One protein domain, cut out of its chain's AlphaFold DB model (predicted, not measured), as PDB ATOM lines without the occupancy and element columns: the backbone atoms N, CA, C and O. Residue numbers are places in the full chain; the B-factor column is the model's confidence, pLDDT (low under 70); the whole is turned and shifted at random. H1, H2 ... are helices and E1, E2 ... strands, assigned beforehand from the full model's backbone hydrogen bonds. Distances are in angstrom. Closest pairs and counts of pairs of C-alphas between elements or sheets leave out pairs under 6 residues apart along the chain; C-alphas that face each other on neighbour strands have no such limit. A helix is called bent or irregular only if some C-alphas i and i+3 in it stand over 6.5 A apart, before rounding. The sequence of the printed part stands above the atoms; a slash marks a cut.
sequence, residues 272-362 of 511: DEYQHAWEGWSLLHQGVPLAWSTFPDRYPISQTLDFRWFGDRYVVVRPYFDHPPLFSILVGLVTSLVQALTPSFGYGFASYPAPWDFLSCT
ATOM      1  N   ASP A 272      12.915 -36.364 -27.617       87.62
ATOM      2  CA  ASP A 272      12.387 -36.933 -26.364       87.62
ATOM      3  C   ASP A 272      10.938 -37.444 -26.470       87.62
ATOM      4  O   ASP A 272      10.558 -38.357 -25.741       87.62
ATOM      5  N   GLU A 273      10.111 -36.883 -27.362       92.50
ATOM      6  CA  GLU A 273       8.720 -37.330 -27.487       92.50
ATOM      7  C   GLU A 273       8.613 -38.780 -27.970       92.50
ATOM      8  O   GLU A 273       7.806 -39.554 -27.448       92.50
ATOM      9  N   TYR A 274       9.460 -39.161 -28.928       93.88
ATOM     10  CA  TYR A 274       9.514 -40.522 -29.456       93.88
ATOM     11  C   TYR A 274      10.156 -41.494 -28.470       93.88
ATOM     12  O   TYR A 274       9.749 -42.652 -28.405       93.88
ATOM     13  N   GLN A 275      11.096 -41.016 -27.651       95.44
ATOM     14  CA  GLN A 275      11.795 -41.816 -26.647       95.44
ATOM     15  C   GLN A 275      10.822 -42.611 -25.767       95.44
ATOM     16  O   GLN A 275      10.905 -43.834 -25.677       95.44
ATOM     17  N   HIS A 276       9.872 -41.911 -25.139       95.75
ATOM     18  CA  HIS A 276       8.945 -42.511 -24.181       95.75
ATOM     19  C   HIS A 276       7.971 -43.491 -24.835       95.75
ATOM     20  O   HIS A 276       7.606 -44.504 -24.237       95.75
ATOM     21  N   ALA A 277       7.546 -43.212 -26.062       94.44
ATOM     22  CA  ALA A 277       6.642 -44.107 -26.763       94.44
ATOM     23  C   ALA A 277       7.350 -45.357 -27.271       94.44
ATOM     24  O   ALA A 277       6.827 -46.451 -27.082       94.44
ATOM     25  N   TRP A 278       8.546 -45.215 -27.848       97.00
ATOM     26  CA  TRP A 278       9.346 -46.351 -28.296       97.00
ATOM     27  C   TRP A 278       9.703 -47.252 -27.118       97.00
ATOM     28  O   TRP A 278       9.455 -48.456 -27.192       97.00
ATOM     29  N   GLU A 279      10.161 -46.672 -26.002       97.50
ATOM     30  CA  GLU A 279      10.491 -47.409 -24.779       97.50
ATOM     31  C   GLU A 279       9.275 -48.185 -24.260       97.50
ATOM     32  O   GLU A 279       9.350 -49.391 -24.027       97.50
ATOM     33  N   GLY A 280       8.135 -47.507 -24.107       97.25
ATOM     34  CA  GLY A 280       6.917 -48.113 -23.580       97.25
ATOM     35  C   GLY A 280       6.331 -49.185 -24.487       97.25
ATOM     36  O   GLY A 280       5.962 -50.263 -24.023       97.25
ATOM     37  N   TRP A 281       6.238 -48.893 -25.784       97.06
ATOM     38  CA  TRP A 281       5.671 -49.806 -26.767       97.06
ATOM     39  C   TRP A 281       6.523 -51.073 -26.882       97.06
ATOM     40  O   TRP A 281       5.994 -52.179 -26.753       97.06
ATOM     41  N   SER A 282       7.844 -50.933 -27.030       97.69
ATOM     42  CA  SER A 282       8.767 -52.075 -27.122       97.69
ATOM     43  C   SER A 282       8.798 -52.903 -25.838       97.69
ATOM     44  O   SER A 282       8.731 -54.129 -25.911       97.69
ATOM     45  N   LEU A 283       8.784 -52.271 -24.661       97.38
ATOM     46  CA  LEU A 283       8.707 -52.991 -23.392       97.38
ATOM     47  C   LEU A 283       7.425 -53.833 -23.293       97.38
ATOM     48  O   LEU A 283       7.489 -54.992 -22.890       97.38
ATOM     49  N   LEU A 284       6.275 -53.286 -23.704       97.38
ATOM     50  CA  LEU A 284       4.985 -53.984 -23.653       97.38
ATOM     51  C   LEU A 284       4.845 -55.108 -24.696       97.38
ATOM     52  O   LEU A 284       4.178 -56.100 -24.413       97.38
ATOM     53  N   HIS A 285       5.447 -54.967 -25.882       95.88
ATOM     54  CA  HIS A 285       5.242 -55.897 -27.011       95.88
ATOM     55  C   HIS A 285       6.393 -56.886 -27.194       95.88
ATOM     56  O   HIS A 285       6.193 -57.982 -27.708       95.88
ATOM     57  N   GLN A 286       7.603 -56.502 -26.793       96.12
ATOM     58  CA  GLN A 286       8.835 -57.264 -27.007       96.12
ATOM     59  C   GLN A 286       9.507 -57.681 -25.692       96.12
ATOM     60  O   GLN A 286      10.508 -58.395 -25.726       96.12
ATOM     61  N   GLY A 287       9.005 -57.213 -24.543       96.19
ATOM     62  CA  GLY A 287       9.560 -57.506 -23.218       96.19
ATOM     63  C   GLY A 287      10.889 -56.810 -22.908       96.19
ATOM     64  O   GLY A 287      11.415 -56.977 -21.812       96.19
ATOM     65  N   VAL A 288      11.437 -56.026 -23.841       96.31
ATOM     66  CA  VAL A 288      12.725 -55.335 -23.699       96.31
ATOM     67  C   VAL A 288      12.563 -53.893 -24.179       96.31
ATOM     68  O   VAL A 288      12.095 -53.703 -25.302       96.31
ATOM     69  N   PRO A 289      12.944 -52.888 -23.370       97.44
ATOM     70  CA  PRO A 289      12.784 -51.489 -23.740       97.44
ATOM     71  C   PRO A 289      13.792 -51.098 -24.826       97.44
ATOM     72  O   PRO A 289      14.966 -51.469 -24.774       97.44
ATOM     73  N   LEU A 290      13.331 -50.326 -25.798       96.94
ATOM     74  CA  LEU A 290      14.095 -49.819 -26.931       96.94
ATOM     75  C   LEU A 290      13.691 -48.368 -27.185       96.94
ATOM     76  O   LEU A 290      12.510 -48.079 -27.345       96.94
ATOM     77  N   ALA A 291      14.664 -47.464 -27.234       97.06
ATOM     78  CA  ALA A 291      14.464 -46.055 -27.567       97.06
ATOM     79  C   ALA A 291      15.788 -45.428 -28.023       97.06
ATOM     80  O   ALA A 291      16.840 -46.064 -27.935       97.06
ATOM     81  N   TRP A 292      15.743 -44.195 -28.530       95.56
ATOM     82  CA  TRP A 292      16.964 -43.449 -28.835       95.56
ATOM     83  C   TRP A 292      17.652 -42.976 -27.551       95.56
ATOM     84  O   TRP A 292      16.977 -42.690 -26.565       95.56
ATOM     85  N   SER A 293      18.985 -42.922 -27.561       94.62
ATOM     86  CA  SER A 293      19.800 -42.545 -26.398       94.62
ATOM     87  C   SER A 293      20.699 -41.350 -26.700       94.62
ATOM     88  O   SER A 293      21.206 -41.195 -27.811       94.62
ATOM     89  N   THR A 294      20.940 -40.530 -25.674       91.31
ATOM     90  CA  THR A 294      21.959 -39.463 -25.717       91.31
ATOM     91  C   THR A 294      23.372 -40.011 -25.469       91.31
ATOM     92  O   THR A 294      24.356 -39.335 -25.761       91.31
ATOM     93  N   PHE A 295      23.488 -41.245 -24.965       92.75
ATOM     94  CA  PHE A 295      24.749 -41.895 -24.588       92.75
ATOM     95  C   PHE A 295      24.986 -43.217 -25.344       92.75
ATOM     96  O   PHE A 295      25.262 -44.246 -24.714       92.75
ATOM     97  N   PRO A 296      24.869 -43.245 -26.687       93.31
ATOM     98  CA  PRO A 296      24.956 -44.488 -27.455       93.31
ATOM     99  C   PRO A 296      26.327 -45.175 -27.350       93.31
ATOM    100  O   PRO A 296      26.430 -46.386 -27.504       93.31
ATOM    101  N   ASP A 297      27.378 -44.422 -27.034       93.44
ATOM    102  CA  ASP A 297      28.747 -44.886 -26.801       93.44
ATOM    103  C   ASP A 297      28.891 -45.799 -25.572       93.44
ATOM    104  O   ASP A 297      29.849 -46.567 -25.469       93.44
ATOM    105  N   ARG A 298      27.924 -45.763 -24.646       94.31
ATOM    106  CA  ARG A 298      27.902 -46.629 -23.455       94.31
ATOM    107  C   ARG A 298      27.337 -48.021 -23.733       94.31
ATOM    108  O   ARG A 298      27.414 -48.899 -22.866       94.31
ATOM    109  N   TYR A 299      26.794 -48.223 -24.930       95.00
ATOM    110  CA  TYR A 299      26.154 -49.453 -25.366       95.00
ATOM    111  C   TYR A 299      27.061 -50.264 -26.306       95.00
ATOM    112  O   TYR A 299      27.815 -49.694 -27.096       95.00
ATOM    113  N   PRO A 300      27.009 -51.609 -26.265       93.75
ATOM    114  CA  PRO A 300      27.652 -52.445 -27.277       93.75
ATOM    115  C   PRO A 300      27.099 -52.149 -28.676       93.75
ATOM    116  O   PRO A 300      25.888 -52.066 -28.846       93.75
ATOM    117  N   ILE A 301      27.961 -52.104 -29.698       93.31
ATOM    118  CA  ILE A 301      27.554 -51.823 -31.091       93.31
ATOM    119  C   ILE A 301      26.455 -52.785 -31.577       93.31
ATOM    120  O   ILE A 301      25.532 -52.378 -32.278       93.31
ATOM    121  N   SER A 302      26.499 -54.054 -31.154       94.00
ATOM    122  CA  SER A 302      25.482 -55.069 -31.483       94.00
ATOM    123  C   SER A 302      24.086 -54.783 -30.911       94.00
ATOM    124  O   SER A 302      23.121 -55.436 -31.302       94.00
ATOM    125  N   GLN A 303      23.976 -53.833 -29.986       94.31
ATOM    126  CA  GLN A 303      22.749 -53.397 -29.318       94.31
ATOM    127  C   GLN A 303      22.344 -51.970 -29.707       94.31
ATOM    128  O   GLN A 303      21.415 -51.412 -29.118       94.31
ATOM    129  N   THR A 304      23.029 -51.389 -30.692       95.69
ATOM    130  CA  THR A 304      22.739 -50.061 -31.235       95.69
ATOM    131  C   THR A 304      22.217 -50.161 -32.664       95.69
ATOM    132  O   THR A 304      22.706 -50.963 -33.457       95.69
ATOM    133  N   LEU A 305      21.236 -49.328 -33.002       94.81
ATOM    134  CA  LEU A 305      20.684 -49.167 -34.342       94.81
ATOM    135  C   LEU A 305      20.731 -47.683 -34.715       94.81
ATOM    136  O   LEU A 305      20.007 -46.876 -34.137       94.81
ATOM    137  N   ASP A 306      21.573 -47.338 -35.684       95.12
ATOM    138  CA  ASP A 306      21.695 -45.981 -36.225       95.12
ATOM    139  C   ASP A 306      20.926 -45.890 -37.544       95.12
ATOM    140  O   ASP A 306      21.183 -46.654 -38.477       95.12
ATOM    141  N   PHE A 307      19.963 -44.977 -37.617       94.75
ATOM    142  CA  PHE A 307      19.196 -44.731 -38.832       94.75
ATOM    143  C   PHE A 307      18.736 -43.278 -38.914       94.75
ATOM    144  O   PHE A 307      18.777 -42.524 -37.938       94.75
ATOM    145  N   ARG A 308      18.281 -42.880 -40.105       94.00
ATOM    146  CA  ARG A 308      17.596 -41.604 -40.309       94.00
ATOM    147  C   ARG A 308      16.125 -41.824 -40.605       94.00
ATOM    148  O   ARG A 308      15.773 -42.769 -41.310       94.00
ATOM    149  N   TRP A 309      15.300 -40.927 -40.092       91.75
ATOM    150  CA  TRP A 309      13.867 -40.895 -40.319       91.75
ATOM    151  C   TRP A 309      13.460 -39.470 -40.672       91.75
ATOM    152  O   TRP A 309      13.655 -38.564 -39.871       91.75
ATOM    153  N   PHE A 310      12.978 -39.264 -41.900       91.19
ATOM    154  CA  PHE A 310      12.677 -37.937 -42.457       91.19
ATOM    155  C   PHE A 310      13.846 -36.937 -42.388       91.19
ATOM    156  O   PHE A 310      13.652 -35.729 -42.365       91.19
ATOM    157  N   GLY A 311      15.083 -37.433 -42.421       90.25
ATOM    158  CA  GLY A 311      16.303 -36.627 -42.340       90.25
ATOM    159  C   GLY A 311      16.895 -36.562 -40.934       90.25
ATOM    160  O   GLY A 311      18.114 -36.408 -40.805       90.25
ATOM    161  N   ASP A 312      16.091 -36.792 -39.900       91.81
ATOM    162  CA  ASP A 312      16.524 -36.769 -38.507       91.81
ATOM    163  C   ASP A 312      17.225 -38.068 -38.120       91.81
ATOM    164  O   ASP A 312      16.765 -39.165 -38.436       91.81
ATOM    165  N   ARG A 313      18.381 -37.960 -37.456       93.12
ATOM    166  CA  ARG A 313      19.191 -39.118 -37.055       93.12
ATOM    167  C   ARG A 313      18.773 -39.610 -35.674       93.12
ATOM    168  O   ARG A 313      18.800 -38.840 -34.720       93.12
ATOM    169  N   TYR A 314      18.526 -40.910 -35.559       94.75
ATOM    170  CA  TYR A 314      18.248 -41.583 -34.297       94.75
ATOM    171  C   TYR A 314      19.251 -42.712 -34.069       94.75
ATOM    172  O   TYR A 314      19.412 -43.589 -34.917       94.75
ATOM    173  N   VAL A 315      19.888 -42.712 -32.894       96.25
ATOM    174  CA  VAL A 315      20.704 -43.839 -32.426       96.25
ATOM    175  C   VAL A 315      19.939 -44.556 -31.324       96.25
ATOM    176  O   VAL A 315      19.880 -44.107 -30.179       96.25
ATOM    177  N   VAL A 316      19.293 -45.648 -31.710       96.94
ATOM    178  CA  VAL A 316      18.429 -46.467 -30.865       96.94
ATOM    179  C   VAL A 316      19.238 -47.539 -30.152       96.94
ATOM    180  O   VAL A 316      20.116 -48.153 -30.747       96.94
ATOM    181  N   VAL A 317      18.934 -47.778 -28.878       97.25
ATOM    182  CA  VAL A 317      19.644 -48.732 -28.018       97.25
ATOM    183  C   VAL A 317      18.679 -49.736 -27.388       97.25
ATOM    184  O   VAL A 317      17.496 -49.441 -27.188       97.25
ATOM    185  N   ARG A 318      19.178 -50.934 -27.062       96.00
ATOM    186  CA  ARG A 318      18.391 -52.017 -26.449       96.00
ATOM    187  C   ARG A 318      19.262 -52.904 -25.534       96.00
ATOM    188  O   ARG A 318      20.176 -53.528 -26.059       96.00
ATOM    189  N   PRO A 319      18.953 -53.079 -24.231       96.19
ATOM    190  CA  PRO A 319      17.852 -52.480 -23.473       96.19
ATOM    191  C   PRO A 319      18.098 -51.005 -23.127       96.19
ATOM    192  O   PRO A 319      19.155 -50.633 -22.632       96.19
ATOM    193  N   TYR A 320      17.100 -50.161 -23.338       96.50
ATOM    194  CA  TYR A 320      17.152 -48.746 -22.985       96.50
ATOM    195  C   TYR A 320      17.054 -48.500 -21.462       96.50
ATOM    196  O   TYR A 320      16.181 -49.072 -20.809       96.50
ATOM    197  N   PHE A 321      17.925 -47.641 -20.900       95.25
ATOM    198  CA  PHE A 321      18.000 -47.369 -19.448       95.25
ATOM    199  C   PHE A 321      18.169 -45.894 -19.042       95.25
ATOM    200  O   PHE A 321      18.180 -45.593 -17.837       95.25
ATOM    201  N   ASP A 322      18.271 -44.965 -19.997       93.25
ATOM    202  CA  ASP A 322      18.520 -43.545 -19.703       93.25
ATOM    203  C   ASP A 322      17.418 -42.954 -18.801       93.25
ATOM    204  O   ASP A 322      17.681 -42.081 -17.969       93.25
ATOM    205  N   HIS A 323      16.188 -43.479 -18.883       92.75
ATOM    206  CA  HIS A 323      15.052 -43.031 -18.078       92.75
ATOM    207  C   HIS A 323      14.302 -44.180 -17.371       92.75
ATOM    208  O   HIS A 323      14.387 -45.334 -17.779       92.75
ATOM    209  N   PRO A 324      13.602 -43.901 -16.252       95.62
ATOM    210  CA  PRO A 324      12.676 -44.852 -15.633       95.62
ATOM    211  C   PRO A 324      11.409 -45.102 -16.484       95.62
ATOM    212  O   PRO A 324      10.903 -44.156 -17.092       95.62
ATOM    213  N   PRO A 325      10.826 -46.318 -16.462       96.62
ATOM    214  CA  PRO A 325       9.891 -46.741 -17.507       96.62
ATOM    215  C   PRO A 325       8.414 -46.390 -17.267       96.62
ATOM    216  O   PRO A 325       7.603 -46.606 -18.160       96.62
ATOM    217  N   LEU A 326       7.988 -45.886 -16.101       97.94
ATOM    218  CA  LEU A 326       6.547 -45.794 -15.786       97.94
ATOM    219  C   LEU A 326       5.776 -44.851 -16.710       97.94
ATOM    220  O   LEU A 326       4.673 -45.184 -17.141       97.94
ATOM    221  N   PHE A 327       6.334 -43.676 -17.008       97.94
ATOM    222  CA  PHE A 327       5.687 -42.757 -17.944       97.94
ATOM    223  C   PHE A 327       5.649 -43.352 -19.354       97.94
ATOM    224  O   PHE A 327       4.615 -43.304 -20.014       97.94
ATOM    225  N   SER A 328       6.744 -43.981 -19.772       97.56
ATOM    226  CA  SER A 328       6.859 -44.652 -21.062       97.56
ATOM    227  C   SER A 328       5.836 -45.778 -21.202       97.56
ATOM    228  O   SER A 328       5.102 -45.806 -22.182       97.56
ATOM    229  N   ILE A 329       5.667 -46.628 -20.184       97.75
ATOM    230  CA  ILE A 329       4.628 -47.673 -20.137       97.75
ATOM    231  C   ILE A 329       3.230 -47.078 -20.347       97.75
ATOM    232  O   ILE A 329       2.435 -47.647 -21.091       97.75
ATOM    233  N   LEU A 330       2.921 -45.929 -19.736       97.75
ATOM    234  CA  LEU A 330       1.631 -45.258 -19.927       97.75
ATOM    235  C   LEU A 330       1.438 -44.786 -21.378       97.75
ATOM    236  O   LEU A 330       0.360 -44.978 -21.943       97.75
ATOM    237  N   VAL A 331       2.472 -44.200 -21.990       97.50
ATOM    238  CA  VAL A 331       2.447 -43.766 -23.400       97.50
ATOM    239  C   VAL A 331       2.317 -44.961 -24.347       97.50
ATOM    240  O   VAL A 331       1.478 -44.939 -25.252       97.50
ATOM    241  N   GLY A 332       3.082 -46.025 -24.104       96.19
ATOM    242  CA  GLY A 332       3.003 -47.286 -24.835       96.19
ATOM    243  C   GLY A 332       1.606 -47.899 -24.757       96.19
ATOM    244  O   GLY A 332       1.020 -48.192 -25.789       96.19
ATOM    245  N   LEU A 333       1.019 -47.990 -23.558       96.12
ATOM    246  CA  LEU A 333      -0.323 -48.544 -23.349       96.12
ATOM    247  C   LEU A 333      -1.396 -47.796 -24.148       96.12
ATOM    248  O   LEU A 333      -2.236 -48.428 -24.789       96.12
ATOM    249  N   VAL A 334      -1.381 -46.459 -24.122       93.25
ATOM    250  CA  VAL A 334      -2.337 -45.645 -24.893       93.25
ATOM    251  C   VAL A 334      -2.130 -45.838 -26.391       93.25
ATOM    252  O   VAL A 334      -3.105 -45.997 -27.123       93.25
ATOM    253  N   THR A 335      -0.875 -45.896 -26.837       91.75
ATOM    254  CA  THR A 335      -0.540 -46.154 -28.242       91.75
ATOM    255  C   THR A 335      -1.085 -47.505 -28.700       91.75
ATOM    256  O   THR A 335      -1.797 -47.583 -29.700       91.75
ATOM    257  N   SER A 336      -0.851 -48.559 -27.924       91.88
ATOM    258  CA  SER A 336      -1.311 -49.915 -28.225       91.88
ATOM    259  C   SER A 336      -2.828 -50.059 -28.165       91.88
ATOM    260  O   SER A 336      -3.411 -50.763 -28.988       91.88
ATOM    261  N   LEU A 337      -3.492 -49.354 -27.244       89.50
ATOM    262  CA  LEU A 337      -4.950 -49.307 -27.195       89.50
ATOM    263  C   LEU A 337      -5.523 -48.669 -28.467       89.50
ATOM    264  O   LEU A 337      -6.449 -49.217 -29.059       89.50
ATOM    265  N   VAL A 338      -4.964 -47.542 -28.921       85.56
ATOM    266  CA  VAL A 338      -5.413 -46.898 -30.165       85.56
ATOM    267  C   VAL A 338      -5.155 -47.799 -31.374       85.56
ATOM    268  O   VAL A 338      -6.044 -47.949 -32.212       85.56
ATOM    269  N   GLN A 339      -4.002 -48.465 -31.448       85.31
ATOM    270  CA  GLN A 339      -3.696 -49.437 -32.508       85.31
ATOM    271  C   GLN A 339      -4.708 -50.592 -32.537       85.31
ATOM    272  O   GLN A 339      -5.222 -50.930 -33.602       85.31
ATOM    273  N   ALA A 340      -5.066 -51.143 -31.373       84.94
ATOM    274  CA  ALA A 340      -6.067 -52.203 -31.259       84.94
ATOM    275  C   ALA A 340      -7.477 -51.748 -31.683       84.94
ATOM    276  O   ALA A 340      -8.246 -52.542 -32.220       84.94
ATOM    277  N   LEU A 341      -7.811 -50.471 -31.473       82.56
ATOM    278  CA  LEU A 341      -9.107 -49.886 -31.828       82.56
ATOM    279  C   LEU A 341      -9.164 -49.335 -33.265       82.56
ATOM    280  O   LEU A 341     -10.254 -49.108 -33.788       82.56
ATOM    281  N   THR A 342      -8.021 -49.133 -33.927       74.50
ATOM    282  CA  THR A 342      -7.931 -48.535 -35.275       74.50
ATOM    283  C   THR A 342      -8.800 -49.250 -36.327       74.50
ATOM    284  O   THR A 342      -9.488 -48.551 -37.075       74.50
ATOM    285  N   PRO A 343      -8.890 -50.600 -36.372       66.94
ATOM    286  CA  PRO A 343      -9.783 -51.292 -37.308       66.94
ATOM    287  C   PRO A 343     -11.264 -50.896 -37.172       66.94
ATOM    288  O   PRO A 343     -12.013 -51.000 -38.140       66.94
ATOM    289  N   SER A 344     -11.692 -50.427 -35.995       62.12
ATOM    290  CA  SER A 344     -13.079 -50.037 -35.704       62.12
ATOM    291  C   SER A 344     -13.394 -48.566 -36.003       62.12
ATOM    292  O   SER A 344     -14.564 -48.227 -36.160       62.12
ATOM    293  N   PHE A 345     -12.382 -47.694 -36.095       54.09
ATOM    294  CA  PHE A 345     -12.552 -46.250 -36.327       54.09
ATOM    295  C   PHE A 345     -12.057 -45.778 -37.709       54.09
ATOM    296  O   PHE A 345     -12.225 -44.606 -38.052       54.09
ATOM    297  N   GLY A 346     -11.491 -46.682 -38.517       49.91
ATOM    298  CA  GLY A 346     -10.862 -46.368 -39.803       49.91
ATOM    299  C   GLY A 346      -9.446 -45.795 -39.644       49.91
ATOM    300  O   GLY A 346      -9.063 -45.321 -38.576       49.91
ATOM    301  N   TYR A 347      -8.656 -45.810 -40.723       48.97
ATOM    302  CA  TYR A 347      -7.232 -45.410 -40.763       48.97
ATOM    303  C   TYR A 347      -6.953 -43.905 -40.522       48.97
ATOM    304  O   TYR A 347      -5.886 -43.403 -40.858       48.97
ATOM    305  N   GLY A 348      -7.890 -43.158 -39.931       50.69
ATOM    306  CA  GLY A 348      -7.741 -41.722 -39.672       50.69
ATOM    307  C   GLY A 348      -6.790 -41.366 -38.520       50.69
ATOM    308  O   GLY A 348      -6.338 -40.227 -38.457       50.69
ATOM    309  N   PHE A 349      -6.483 -42.310 -37.618       51.28
ATOM    310  CA  PHE A 349      -5.653 -42.071 -36.421       51.28
ATOM    311  C   PHE A 349      -4.229 -42.626 -36.508       51.28
ATOM    312  O   PHE A 349      -3.331 -42.121 -35.832       51.28
ATOM    313  N   ALA A 350      -4.016 -43.647 -37.333       51.34
ATOM    314  CA  ALA A 350      -2.720 -44.261 -37.553       51.34
ATOM    315  C   ALA A 350      -2.563 -44.511 -39.052       51.34
ATOM    316  O   ALA A 350      -3.132 -45.452 -39.598       51.34
ATOM    317  N   SER A 351      -1.779 -43.667 -39.720       59.66
ATOM    318  CA  SER A 351      -1.370 -43.881 -41.115       59.66
ATOM    319  C   SER A 351      -0.290 -44.965 -41.256       59.66
ATOM    320  O   SER A 351       0.280 -45.137 -42.324       59.66
ATOM    321  N   TYR A 352      -0.040 -45.729 -40.188       68.88
ATOM    322  CA  TYR A 352       0.873 -46.860 -40.171       68.88
ATOM    323  C   TYR A 352       0.072 -48.162 -40.331       68.88
ATOM    324  O   TYR A 352      -0.719 -48.491 -39.449       68.88
ATOM    325  N   PRO A 353       0.197 -48.906 -41.437       68.88
ATOM    326  CA  PRO A 353      -0.472 -50.194 -41.573       68.88
ATOM    327  C   PRO A 353       0.257 -51.285 -40.782       68.88
ATOM    328  O   PRO A 353       1.473 -51.259 -40.622       68.88
ATOM    329  N   ALA A 354      -0.489 -52.293 -40.326       73.25
ATOM    330  CA  ALA A 354       0.083 -53.456 -39.653       73.25
ATOM    331  C   ALA A 354       1.098 -54.216 -40.555       73.25
ATOM    332  O   ALA A 354       0.895 -54.278 -41.781       73.25
ATOM    333  N   PRO A 355       2.131 -54.867 -39.975       80.56
ATOM    334  CA  PRO A 355       2.360 -55.080 -38.538       80.56
ATOM    335  C   PRO A 355       2.888 -53.838 -37.807       80.56
ATOM    336  O   PRO A 355       3.678 -53.077 -38.347       80.56
ATOM    337  N   TRP A 356       2.443 -53.652 -36.564       85.50
ATOM    338  CA  TRP A 356       2.862 -52.542 -35.708       85.50
ATOM    339  C   TRP A 356       4.274 -52.773 -35.159       85.50
ATOM    340  O   TRP A 356       4.590 -53.873 -34.703       85.50
ATOM    341  N   ASP A 357       5.090 -51.724 -35.151       89.19
ATOM    342  CA  ASP A 357       6.419 -51.682 -34.535       89.19
ATOM    343  C   ASP A 357       6.612 -50.378 -33.735       89.19
ATOM    344  O   ASP A 357       5.683 -49.584 -33.583       89.19
ATOM    345  N   PHE A 358       7.811 -50.112 -33.218       91.19
ATOM    346  CA  PHE A 358       8.052 -48.879 -32.464       91.19
ATOM    347  C   PHE A 358       7.891 -47.604 -33.324       91.19
ATOM    348  O   PHE A 358       7.465 -46.577 -32.794       91.19
ATOM    349  N   LEU A 359       8.132 -47.658 -34.642       89.69
ATOM    350  CA  LEU A 359       7.953 -46.522 -35.561       89.69
ATOM    351  C   LEU A 359       6.478 -46.178 -35.796       89.69
ATOM    352  O   LEU A 359       6.158 -45.065 -36.207       89.69
ATOM    353  N   SER A 360       5.566 -47.091 -35.462       86.94
ATOM    354  CA  SER A 360       4.125 -46.834 -35.503       86.94
ATOM    355  C   SER A 360       3.608 -45.880 -34.409       86.94
ATOM    356  O   SER A 360       2.420 -45.547 -34.389       86.94
ATOM    357  N   CYS A 361       4.473 -45.416 -33.499       90.12
ATOM    358  CA  CYS A 361       4.132 -44.421 -32.481       90.12
ATOM    359  C   CYS A 361       4.047 -43.007 -33.093       90.12
ATOM    360  O   CYS A 361       5.057 -42.441 -33.507       90.12
ATOM    361  N   THR A 362       2.852 -42.402 -33.118       87.06
ATOM    362  CA  THR A 362       2.605 -41.093 -33.760       87.06
ATOM    363  C   THR A 362       2.323 -39.975 -32.752       87.06
ATOM    364  O   THR A 362       1.687 -40.198 -31.720       87.06
TER     365      THR A 362
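Overview. This is residues 272 to 362 of the 511 residues of the protein "PA14 domain-containing protein" of Acidobacteria bacterium 13_1_40CM_2_68_5 (UniProt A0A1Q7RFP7). Two helices, H1 and H2, cross at nearly a right angle, and a two-stranded hairpin, E1 and E2, lies off to the side of H1 away from H2. H2 runs on well past the crossing, and the unnamed stretch after it folds back toward the middle of the domain, while the long link from H1 to E1 pairs briefly with E2 and then loops out at the far end. The printed part has 91 residues with two named helices and two named strands, in the order H1, E1, E2, H2; the sheet is E1 - E2, antiparallel, and the class is mixed, helices and strands. The whole is compact, with a radius of gyration of the C-alphas of 13.4 A, and the C-alphas span 43 by 30 by 20 A.

Arrangement. H1, residues 272 to 286, and H2, residues 326 to 345, touch, with the C-alphas of Trp 281 and Gly 332 the closest at 4.1 A. Their lines stand about perpendicular at 74 degrees, with the centres 10.8 A apart. H2 touches H1 with residues 327 to 336 alone. E1, residues 304 to 309, and E2, residues 312 to 317, form a hairpin of antiparallel neighbours, at 158 degrees between their directions. Across it, N 305 and O 316 are 2.8 A apart and N 314 and O 307 are 2.9 A apart, within hydrogen-bond range. Residues 291 to 292 pair antiparallel with residues 316 to 317 of E2. H1 and E2 are apart, and so are E1 and H2. Of the O i to N i+4 pairs, 9 of 11 in H1 and 14 of 16 in H2 are within hydrogen-bond range.

Along the chain. H1 begins at C-alpha 272 (12.387, -36.933, -26.364) and is 20.6 A long; it is neither bent nor irregular, but only just: C-alphas 273 and 276 are 6.2 A apart. E1 is 15.7 A long and begins at C-alpha 304 (22.739, -50.061, -31.235). E2 is 16.2 A long. H2 is 28.1 A long and ends at C-alpha 345 (-12.552, -46.250, -36.327). It has a kink of 27 degrees near residue 339 and is irregular, with C-alphas 340 and 343 7.2 A apart.

Size, cuts and confidence. The two C-alphas farthest apart are those of Asp 297 and Ser 344, at 43.1 A. The printed part has no cut. The link from H1 to E1, 17 residues, is long; that from E1 to E2 is tight, and that from E2 to H2, 8 residues, is short. Residues 346 to 362 hold no named element. The mean pLDDT of the printed part is 88.9, and residues 343 to 353, of which 343 to 345 belong to H2, are under 70.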